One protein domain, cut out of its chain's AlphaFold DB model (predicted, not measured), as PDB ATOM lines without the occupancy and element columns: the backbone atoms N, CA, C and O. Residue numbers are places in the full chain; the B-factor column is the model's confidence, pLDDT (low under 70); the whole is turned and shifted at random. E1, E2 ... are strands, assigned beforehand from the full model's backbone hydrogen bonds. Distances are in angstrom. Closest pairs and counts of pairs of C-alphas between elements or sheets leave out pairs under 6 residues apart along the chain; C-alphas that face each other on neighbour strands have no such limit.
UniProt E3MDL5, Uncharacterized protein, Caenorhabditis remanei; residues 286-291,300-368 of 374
ATOM      1  N   LEU A 286     254.464 235.811 239.843       94.88
ATOM      2  CA  LEU A 286     253.684 234.804 240.564       94.88
ATOM      3  C   LEU A 286     252.977 235.364 241.808       94.88
ATOM      4  O   LEU A 286     252.007 234.776 242.286       94.88
ATOM      5  N   GLU A 287     253.488 236.457 242.379       93.00
ATOM      6  CA  GLU A 287     253.067 237.004 243.677       93.00
ATOM      7  C   GLU A 287     252.238 238.285 243.600       93.00
ATOM      8  O   GLU A 287     251.694 238.711 244.622       93.00
ATOM      9  N   LYS A 288     252.158 238.922 242.431       92.88
ATOM     10  CA  LYS A 288     251.519 240.229 242.250       92.88
ATOM     11  C   LYS A 288     250.513 240.199 241.112       92.88
ATOM     12  O   LYS A 288     250.495 239.265 240.318       92.88
ATOM     13  N   SER A 289     249.683 241.237 241.022       93.06
ATOM     14  CA  SER A 289     248.832 241.394 239.845       93.06
ATOM     15  C   SER A 289     249.665 241.679 238.597       93.06
ATOM     16  O   SER A 289     250.783 242.203 238.674       93.06
ATOM     17  N   CYS A 290     249.096 241.428 237.418       93.81
ATOM     18  CA  CYS A 290     249.773 241.753 236.163       93.81
ATOM     19  C   CYS A 290     250.145 243.230 236.053       93.81
ATOM     20  O   CYS A 290     251.226 243.548 235.568       93.81
ATOM     21  N   HIS A 291     249.309 244.145 236.548       93.50
ATOM     22  CA  HIS A 291     249.629 245.570 236.530       93.50
ATOM     23  C   HIS A 291     250.835 245.908 237.407       93.50
ATOM     24  O   HIS A 291     251.686 246.697 236.996       93.50
ATOM     25  N   LYS A 300     262.310 248.401 236.640       95.31
ATOM     26  CA  LYS A 300     263.509 247.707 237.151       95.31
ATOM     27  C   LYS A 300     264.253 246.894 236.099       95.31
ATOM     28  O   LYS A 300     265.418 246.568 236.306       95.31
ATOM     29  N   LYS A 301     263.597 246.543 234.995       91.81
ATOM     30  CA  LYS A 301     264.128 245.677 233.940       91.81
ATOM     31  C   LYS A 301     263.688 246.187 232.553       91.81
ATOM     32  O   LYS A 301     262.956 245.483 231.860       91.81
ATOM     33  N   PRO A 302     264.139 247.373 232.107       83.94
ATOM     34  CA  PRO A 302     263.627 248.041 230.898       83.94
ATOM     35  C   PRO A 302     263.830 247.258 229.585       83.94
ATOM     36  O   PRO A 302     263.140 247.506 228.602       83.94
ATOM     37  N   ASN A 303     264.743 246.281 229.567       85.06
ATOM     38  CA  ASN A 303     265.001 245.415 228.408       85.06
ATOM     39  C   ASN A 303     264.348 244.026 228.528       85.06
ATOM     40  O   ASN A 303     264.519 243.178 227.651       85.06
ATOM     41  N   PHE A 304     263.645 243.753 229.630       89.25
ATOM     42  CA  PHE A 304     263.034 242.453 229.872       89.25
ATOM     43  C   PHE A 304     261.681 242.364 229.170       89.25
ATOM     44  O   PHE A 304     260.813 243.226 229.327       89.25
ATOM     45  N   LYS A 305     261.529 241.312 228.362       88.88
ATOM     46  CA  LYS A 305     260.376 241.085 227.495       88.88
ATOM     47  C   LYS A 305     259.337 240.284 228.273       88.88
ATOM     48  O   LYS A 305     259.627 239.169 228.686       88.88
ATOM     49  N   ILE A 306     258.139 240.840 228.421       90.12
ATOM     50  CA  ILE A 306     257.055 240.216 229.195       90.12
ATOM     51  C   ILE A 306     255.822 239.871 228.364       90.12
ATOM     52  O   ILE A 306     254.708 239.891 228.870       90.12
ATOM     53  N   ALA A 307     255.995 239.568 227.077       88.19
ATOM     54  CA  ALA A 307     254.858 239.125 226.280       88.19
ATOM     55  C   ALA A 307     254.280 237.813 226.851       88.19
ATOM     56  O   ALA A 307     255.054 236.964 227.289       88.19
ATOM     57  N   PRO A 308     252.950 237.651 226.864       88.75
ATOM     58  CA  PRO A 308     252.002 238.401 226.045       88.75
ATOM     59  C   PRO A 308     251.483 239.707 226.672       88.75
ATOM     60  O   PRO A 308     250.652 240.368 226.057       88.75
ATOM     61  N   PHE A 309     251.974 240.127 227.844       91.50
ATOM     62  CA  PHE A 309     251.578 241.402 228.447       91.50
ATOM     63  C   PHE A 309     252.077 242.599 227.642       91.50
ATOM     64  O   PHE A 309     253.234 242.645 227.224       91.50
ATOM     65  N   CYS A 310     251.225 243.603 227.486       89.62
ATOM     66  CA  CYS A 310     251.616 244.871 226.899       89.62
ATOM     67  C   CYS A 310     252.515 245.662 227.844       89.62
ATOM     68  O   CYS A 310     252.162 245.917 228.996       89.62
ATOM     69  N   SER A 311     253.667 246.087 227.327       90.00
ATOM     70  CA  SER A 311     254.654 246.842 228.086       90.00
ATOM     71  C   SER A 311     255.375 247.871 227.229       90.00
ATOM     72  O   SER A 311     255.684 247.634 226.063       90.00
ATOM     73  N   ARG A 312     255.763 248.990 227.845       87.12
ATOM     74  CA  ARG A 312     256.652 249.999 227.250       87.12
ATOM     75  C   ARG A 312     257.999 249.416 226.825       87.12
ATOM     76  O   ARG A 312     258.604 249.934 225.886       87.12
ATOM     77  N   ASN A 313     258.430 248.321 227.452       86.56
ATOM     78  CA  ASN A 313     259.628 247.573 227.068       86.56
ATOM     79  C   ASN A 313     259.519 246.977 225.650       86.56
ATOM     80  O   ASN A 313     260.522 246.574 225.067       86.56
ATOM     81  N   HIS A 314     258.314 246.921 225.068       83.88
ATOM     82  CA  HIS A 314     258.066 246.371 223.734       83.88
ATOM     83  C   HIS A 314     258.002 247.406 222.607       83.88
ATOM     84  O   HIS A 314     257.866 247.009 221.454       83.88
ATOM     85  N   ARG A 315     258.155 248.711 222.879       79.69
ATOM     86  CA  ARG A 315     257.962 249.793 221.882       79.69
ATOM     87  C   ARG A 315     258.759 249.644 220.577       79.69
ATOM     88  O   ARG A 315     258.312 250.112 219.529       79.69
ATOM     89  N   ASN A 316     259.919 248.989 220.641       82.19
ATOM     90  CA  ASN A 316     260.807 248.729 219.500       82.19
ATOM     91  C   ASN A 316     260.964 247.230 219.202       82.19
ATOM     92  O   ASN A 316     261.951 246.812 218.594       82.19
ATOM     93  N   MET A 317     260.017 246.414 219.662       86.31
ATOM     94  CA  MET A 317     260.058 244.966 219.528       86.31
ATOM     95  C   MET A 317     259.088 244.496 218.451       86.31
ATOM     96  O   MET A 317     258.006 245.048 218.251       86.31
ATOM     97  N   CYS A 318     259.504 243.458 217.746       87.69
ATOM     98  CA  CYS A 318     258.747 242.782 216.715       87.69
ATOM     99  C   CYS A 318     258.603 241.315 217.121       87.69
ATOM    100  O   CYS A 318     259.461 240.768 217.815       87.69
ATOM    101  N   TYR A 319     257.540 240.663 216.670       87.25
ATOM    102  CA  TYR A 319     257.454 239.212 216.701       87.25
ATOM    103  C   TYR A 319     257.590 238.651 215.288       87.25
ATOM    104  O   TYR A 319     257.244 239.307 214.303       87.25
ATOM    105  N   LYS A 320     258.102 237.431 215.189       86.19
ATOM    106  CA  LYS A 320     258.089 236.638 213.956       86.19
ATOM    107  C   LYS A 320     257.602 235.232 214.257       86.19
ATOM    108  O   LYS A 320     257.765 234.743 215.375       86.19
ATOM    109  N   LEU A 321     257.007 234.607 213.252       83.31
ATOM    110  CA  LEU A 321     256.643 233.198 213.317       83.31
ATOM    111  C   LEU A 321     257.905 232.334 213.184       83.31
ATOM    112  O   LEU A 321     258.851 232.763 212.512       83.31
ATOM    113  N   PRO A 322     257.923 231.125 213.773       79.06
ATOM    114  CA  PRO A 322     258.958 230.139 213.486       79.06
ATOM    115  C   PRO A 322     259.145 229.990 211.973       79.06
ATOM    116  O   PRO A 322     258.167 230.001 211.227       79.06
ATOM    117  N   GLU A 323     260.401 229.926 211.526       81.06
ATOM    118  CA  GLU A 323     260.782 229.749 210.111       81.06
ATOM    119  C   GLU A 323     260.380 230.899 209.160       81.06
ATOM    120  O   GLU A 323     260.737 230.889 207.982       81.06
ATOM    121  N   SER A 324     259.715 231.947 209.658       83.50
ATOM    122  CA  SER A 324     259.373 233.135 208.877       83.50
ATOM    123  C   SER A 324     260.398 234.251 209.065       83.50
ATOM    124  O   SER A 324     260.782 234.594 210.181       83.50
ATOM    125  N   GLN A 325     260.786 234.889 207.961       83.06
ATOM    126  CA  GLN A 325     261.577 236.127 207.986       83.06
ATOM    127  C   GLN A 325     260.704 237.378 208.164       83.06
ATOM    128  O   GLN A 325     261.216 238.488 208.315       83.06
ATOM    129  N   LYS A 326     259.373 237.227 208.132       86.19
ATOM    130  CA  LYS A 326     258.449 238.353 208.247       86.19
ATOM    131  C   LYS A 326     258.358 238.812 209.699       86.19
ATOM    132  O   LYS A 326     258.028 238.033 210.591       86.19
ATOM    133  N   LEU A 327     258.620 240.100 209.911       85.62
ATOM    134  CA  LEU A 327     258.547 240.748 211.214       85.62
ATOM    135  C   LEU A 327     257.239 241.530 211.351       85.62
ATOM    136  O   LEU A 327     256.834 242.255 210.443       85.62
ATOM    137  N   TYR A 328     256.613 241.412 212.515       85.00
ATOM    138  CA  TYR A 328     255.378 242.094 212.873       85.00
ATOM    139  C   TYR A 328     255.640 242.972 214.091       85.00
ATOM    140  O   TYR A 328     256.053 242.481 215.139       85.00
ATOM    141  N   LYS A 329     255.435 244.285 213.962       84.06
ATOM    142  CA  LYS A 329     255.692 245.226 215.057       84.06
ATOM    143  C   LYS A 329     254.711 244.999 216.208       84.06
ATOM    144  O   LYS A 329     253.501 245.025 215.992       84.06
ATOM    145  N   ILE A 330     255.231 244.857 217.427       81.81
ATOM    146  CA  ILE A 330     254.420 244.892 218.646       81.81
ATOM    147  C   ILE A 330     254.043 246.359 218.870       81.81
ATOM    148  O   ILE A 330     254.906 247.223 219.018       81.81
ATOM    149  N   SER A 331     252.751 246.668 218.793       66.81
ATOM    150  CA  SER A 331     252.239 248.035 218.913       66.81
ATOM    151  C   SER A 331     251.402 248.175 220.172       66.81
ATOM    152  O   SER A 331     250.503 247.371 220.396       66.81
ATOM    153  N   ASP A 332     251.613 249.263 220.917       55.19
ATOM    154  CA  ASP A 332     250.793 249.656 222.072       55.19
ATOM    155  C   ASP A 332     249.300 249.843 221.696       55.19
ATOM    156  O   ASP A 332     248.420 249.727 222.544       55.19
ATOM    157  N   LYS A 333     248.984 250.101 220.412       58.28
ATOM    158  CA  LYS A 333     247.594 250.166 219.900       58.28
ATOM    159  C   LYS A 333     246.959 248.788 219.677       58.28
ATOM    160  O   LYS A 333     245.760 248.697 219.427       58.28
ATOM    161  N   GLY A 334     247.762 247.731 219.731       72.31
ATOM    162  CA  GLY A 334     247.347 246.341 219.606       72.31
ATOM    163  C   GLY A 334     247.122 245.676 220.957       72.31
ATOM    164  O   GLY A 334     247.298 244.476 221.036       72.31
ATOM    165  N   CYS A 335     246.789 246.417 222.012       84.12
ATOM    166  CA  CYS A 335     246.531 245.856 223.336       84.12
ATOM    167  C   CYS A 335     245.029 245.728 223.599       84.12
ATOM    168  O   CYS A 335     244.246 246.597 223.209       84.12
ATOM    169  N   GLU A 336     244.625 244.660 224.275       88.00
ATOM    170  CA  GLU A 336     243.294 244.501 224.864       88.00
ATOM    171  C   GLU A 336     243.391 244.141 226.333       88.00
ATOM    172  O   GLU A 336     244.349 243.509 226.769       88.00
ATOM    173  N   MET A 337     242.377 244.541 227.089       86.56
ATOM    174  CA  MET A 337     242.165 243.998 228.417       86.56
ATOM    175  C   MET A 337     241.527 242.619 228.238       86.56
ATOM    176  O   MET A 337     240.414 242.524 227.726       86.56
ATOM    177  N   ARG A 338     242.257 241.555 228.588       84.94
ATOM    178  CA  ARG A 338     241.707 240.194 228.660       84.94
ATOM    179  C   ARG A 338     241.493 239.840 230.116       84.94
ATOM    180  O   ARG A 338     242.365 240.115 230.942       84.94
ATOM    181  N   ARG A 339     240.358 239.218 230.418       82.19
ATOM    182  CA  ARG A 339     240.130 238.540 231.695       82.19
ATOM    183  C   ARG A 339     241.206 237.470 231.889       82.19
ATOM    184  O   ARG A 339     241.601 236.831 230.924       82.19
ATOM    185  N   VAL A 340     241.693 237.327 233.118       79.12
ATOM    186  CA  VAL A 340     242.752 236.354 233.453       79.12
ATOM    187  C   VAL A 340     242.468 235.532 234.712       79.12
ATOM    188  O   VAL A 340     243.237 234.641 235.056       79.12
ATOM    189  N   ILE A 341     241.416 235.872 235.456       72.44
ATOM    190  CA  ILE A 341     240.985 235.125 236.639       72.44
ATOM    191  C   ILE A 341     239.473 234.953 236.550       72.44
ATOM    192  O   ILE A 341     238.746 235.881 236.165       72.44
ATOM    193  N   GLU A 342     238.999 233.762 236.906       62.91
ATOM    194  CA  GLU A 342     237.577 233.478 236.948       62.91
ATOM    195  C   GLU A 342     236.864 234.252 238.080       62.91
ATOM    196  O   GLU A 342     237.395 234.396 239.179       62.91
ATOM    197  N   GLY A 343     235.658 234.770 237.814       56.50
ATOM    198  CA  GLY A 343     234.862 235.533 238.781       56.50
ATOM    199  C   GLY A 343     234.963 237.058 238.648       56.50
ATOM    200  O   GLY A 343     235.815 237.615 237.954       56.50
ATOM    201  N   THR A 344     234.038 237.743 239.313       50.16
ATOM    202  CA  THR A 344     234.072 239.191 239.533       50.16
ATOM    203  C   THR A 344     234.493 239.462 240.969       50.16
ATOM    204  O   THR A 344     234.225 238.666 241.870       50.16
ATOM    205  N   ASP A 345     235.172 240.581 241.208       54.03
ATOM    206  CA  ASP A 345     235.378 241.017 242.584       54.03
ATOM    207  C   ASP A 345     234.028 241.349 243.260       54.03
ATOM    208  O   ASP A 345     232.979 241.426 242.615       54.03
ATOM    209  N   ASN A 346     234.043 241.619 244.568       46.31
ATOM    210  CA  ASN A 346     232.838 241.979 245.335       46.31
ATOM    211  C   ASN A 346     232.101 243.243 244.822       46.31
ATOM    212  O   ASN A 346     231.082 243.627 245.395       46.31
ATOM    213  N   ARG A 347     232.616 243.925 243.790       51.97
ATOM    214  CA  ARG A 347     232.022 245.102 243.141       51.97
ATOM    215  C   ARG A 347     231.642 244.849 241.677       51.97
ATOM    216  O   ARG A 347     231.247 245.793 240.998       51.97
ATOM    217  N   GLY A 348     231.740 243.612 241.187       54.97
ATOM    218  CA  GLY A 348     231.393 243.259 239.811       54.97
ATOM    219  C   GLY A 348     232.494 243.535 238.780       54.97
ATOM    220  O   GLY A 348     232.229 243.421 237.585       54.97
ATOM    221  N   GLN A 349     233.711 243.902 239.194       57.66
ATOM    222  CA  GLN A 349     234.812 244.202 238.281       57.66
ATOM    223  C   GLN A 349     235.569 242.925 237.898       57.66
ATOM    224  O   GLN A 349     235.984 242.144 238.758       57.66
ATOM    225  N   GLN A 350     235.751 242.717 236.593       66.06
ATOM    226  CA  GLN A 350     236.552 241.618 236.059       66.06
ATOM    227  C   GLN A 350     238.045 241.899 236.258       66.06
ATOM    228  O   GLN A 350     238.511 243.035 236.136       66.06
ATOM    229  N   ARG A 351     238.807 240.851 236.583       80.06
ATOM    230  CA  ARG A 351     240.263 240.936 236.735       80.06
ATOM    231  C   ARG A 351     240.898 240.752 235.375       80.06
ATOM    232  O   ARG A 351     240.940 239.646 234.838       80.06
ATOM    233  N   GLU A 352     241.372 241.860 234.834       86.88
ATOM    234  CA  GLU A 352     241.883 241.918 233.477       86.88
ATOM    235  C   GLU A 352     243.354 242.320 233.446       86.88
ATOM    236  O   GLU A 352     243.844 243.050 234.311       86.88
ATOM    237  N   CYS A 353     244.043 241.879 232.399       90.19
ATOM    238  CA  CYS A 353     245.413 242.255 232.103       90.19
ATOM    239  C   CYS A 353     245.529 242.804 230.685       90.19
ATOM    240  O   CYS A 353     244.827 242.334 229.789       90.19
ATOM    241  N   PRO A 354     246.431 243.772 230.448       91.38
ATOM    242  CA  PRO A 354     246.670 244.281 229.110       91.38
ATOM    243  C   PRO A 354     247.522 243.266 228.335       91.38
ATOM    244  O   PRO A 354     248.698 243.071 228.647       91.38
ATOM    245  N   ILE A 355     246.931 242.621 227.334       89.81
ATOM    246  CA  ILE A 355     247.522 241.559 226.514       89.81
ATOM    247  C   ILE A 355     247.634 242.019 225.054       89.81
ATOM    248  O   ILE A 355     246.771 242.734 224.546       89.81
ATOM    249  N   ILE A 356     248.710 241.618 224.374       87.75
ATOM    250  CA  ILE A 356     248.938 241.892 222.951       87.75
ATOM    251  C   ILE A 356     247.934 241.086 222.108       87.75
ATOM    252  O   ILE A 356     247.939 239.855 222.121       87.75
ATOM    253  N   LYS A 357     247.104 241.784 221.331       81.38
ATOM    254  CA  LYS A 357     246.145 241.233 220.367       81.38
ATOM    255  C   LYS A 357     246.843 240.432 219.282       81.38
ATOM    256  O   LYS A 357     247.876 240.848 218.760       81.38
ATOM    257  N   HIS A 358     246.194 239.345 218.864       74.06
ATOM    258  CA  HIS A 358     246.593 238.530 217.710       74.06
ATOM    259  C   HIS A 358     248.044 238.038 217.759       74.06
ATOM    260  O   HIS A 358     248.642 237.760 216.715       74.06
ATOM    261  N   LEU A 359     248.622 237.937 218.959       78.69
ATOM    262  CA  LEU A 359     249.919 237.312 219.117       78.69
ATOM    263  C   LEU A 359     249.755 235.835 218.734       78.69
ATOM    264  O   LEU A 359     248.885 235.160 219.290       78.69
ATOM    265  N   PRO A 360     250.507 235.335 217.741       74.38
ATOM    266  CA  PRO A 360     250.333 233.966 217.299       74.38
ATOM    267  C   PRO A 360     250.791 233.001 218.403       74.38
ATOM    268  O   PRO A 360     251.544 233.400 219.286       74.38
ATOM    269  N   PRO A 361     250.390 231.724 218.355       64.00
ATOM    270  CA  PRO A 361     250.653 230.768 219.439       64.00
ATOM    271  C   PRO A 361     252.142 230.477 219.634       64.00
ATOM    272  O   PRO A 361     252.612 230.266 220.746       64.00
ATOM    273  N   MET A 362     252.889 230.488 218.530       73.31
ATOM    274  CA  MET A 362     254.340 230.388 218.526       73.31
ATOM    275  C   MET A 362     254.917 231.648 217.906       73.31
ATOM    276  O   MET A 362     254.573 232.020 216.781       73.31
ATOM    277  N   TYR A 363     255.808 232.295 218.640       82.62
ATOM    278  CA  TYR A 363     256.480 233.496 218.187       82.62
ATOM    279  C   TYR A 363     257.844 233.636 218.842       82.62
ATOM    280  O   TYR A 363     258.071 233.200 219.968       82.62
ATOM    281  N   GLU A 364     258.741 234.315 218.142       83.81
ATOM    282  CA  GLU A 364     259.986 234.806 218.715       83.81
ATOM    283  C   GLU A 364     259.924 236.329 218.788       83.81
ATOM    284  O   GLU A 364     259.641 236.992 217.787       83.81
ATOM    285  N   ILE A 365     260.210 236.892 219.965       85.19
ATOM    286  CA  ILE A 365     260.334 238.342 220.118       85.19
ATOM    287  C   ILE A 365     261.753 238.782 219.799       85.19
ATOM    288  O   ILE A 365     262.697 238.524 220.555       85.19
ATOM    289  N   VAL A 366     261.866 239.578 218.748       86.81
ATOM    290  CA  VAL A 366     263.108 240.142 218.231       86.81
ATOM    291  C   VAL A 366     263.054 241.664 218.245       86.81
ATOM    292  O   VAL A 366     261.987 242.270 218.336       86.81
ATOM    293  N   GLN A 367     264.211 242.308 218.175       87.75
ATOM    294  CA  GLN A 367     264.254 243.753 217.994       87.75
ATOM    295  C   GLN A 367     263.765 244.093 216.582       87.75
ATOM    296  O   GLN A 367     264.132 243.417 215.620       87.75
ATOM    297  N   CYS A 368     262.914 245.110 216.448       86.19
ATOM    298  CA  CYS A 368     262.536 245.583 215.124       86.19
ATOM    299  C   CYS A 368     263.758 246.188 214.414       86.19
ATOM    300  O   CYS A 368     264.578 246.838 215.071       86.19
TER     301      CYS A 368
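AT A GLANCE: This is residues 286 to 291 and 300 to 368 of the 374 residues of an uncharacterized protein of Caenorhabditis remanei (UniProt E3MDL5). A model with little regular structure: a small sheet of E2, E1 and E5 forms one end, a long hairpin of E3 and E4 reaches to the other, and loop residues 300 to 316 lie between. The tip, residues 344 to 349, sticks out. The printed part has 75 residues, 28 of them in five named strands, E1 to E5, and no named helix: all strand, both sheets antiparallel. It is loose, radius of gyration of the C-alphas 14.2 A, spanning 47 by 27 by 23 A.

HOW THE PARTS SIT: Inner strand E1, residues 317 to 320, pairs with E5, residues 364 to 367 (N 318 to O 366, 2.8 A), and forms a hairpin with E2, residues 327 to 329 (N 319 to O 328, 2.8 A). E3, residues 335 to 344, and E4, residues 350 to 356, form a hairpin at 152 degrees (N 336 to O 355, 2.9 A). E3 and E4 are apart from E1, E2 and E5.

IN THESE COORDINATES: E3 measures 21.5 A from C-alpha 335 (246.531, 245.856, 223.336), and bends by 83 degrees at residue 341; E4 measures 18.0 A. E1, E2 and E5 measure 10.2, 6.6 and 9.9 A; E5 ends at C-alpha 367 (264.254, 243.753, 217.994).

THE WHOLE: The farthest C-alphas, Gln 325 and Asn 346, are 47.5 A apart. Residues 292 to 299 are cut out, a gap of 14.1 A between C-alphas 291 and 300. No link is long. pLDDT is under 70 at residues 331 to 333, 342 to 350 and 361.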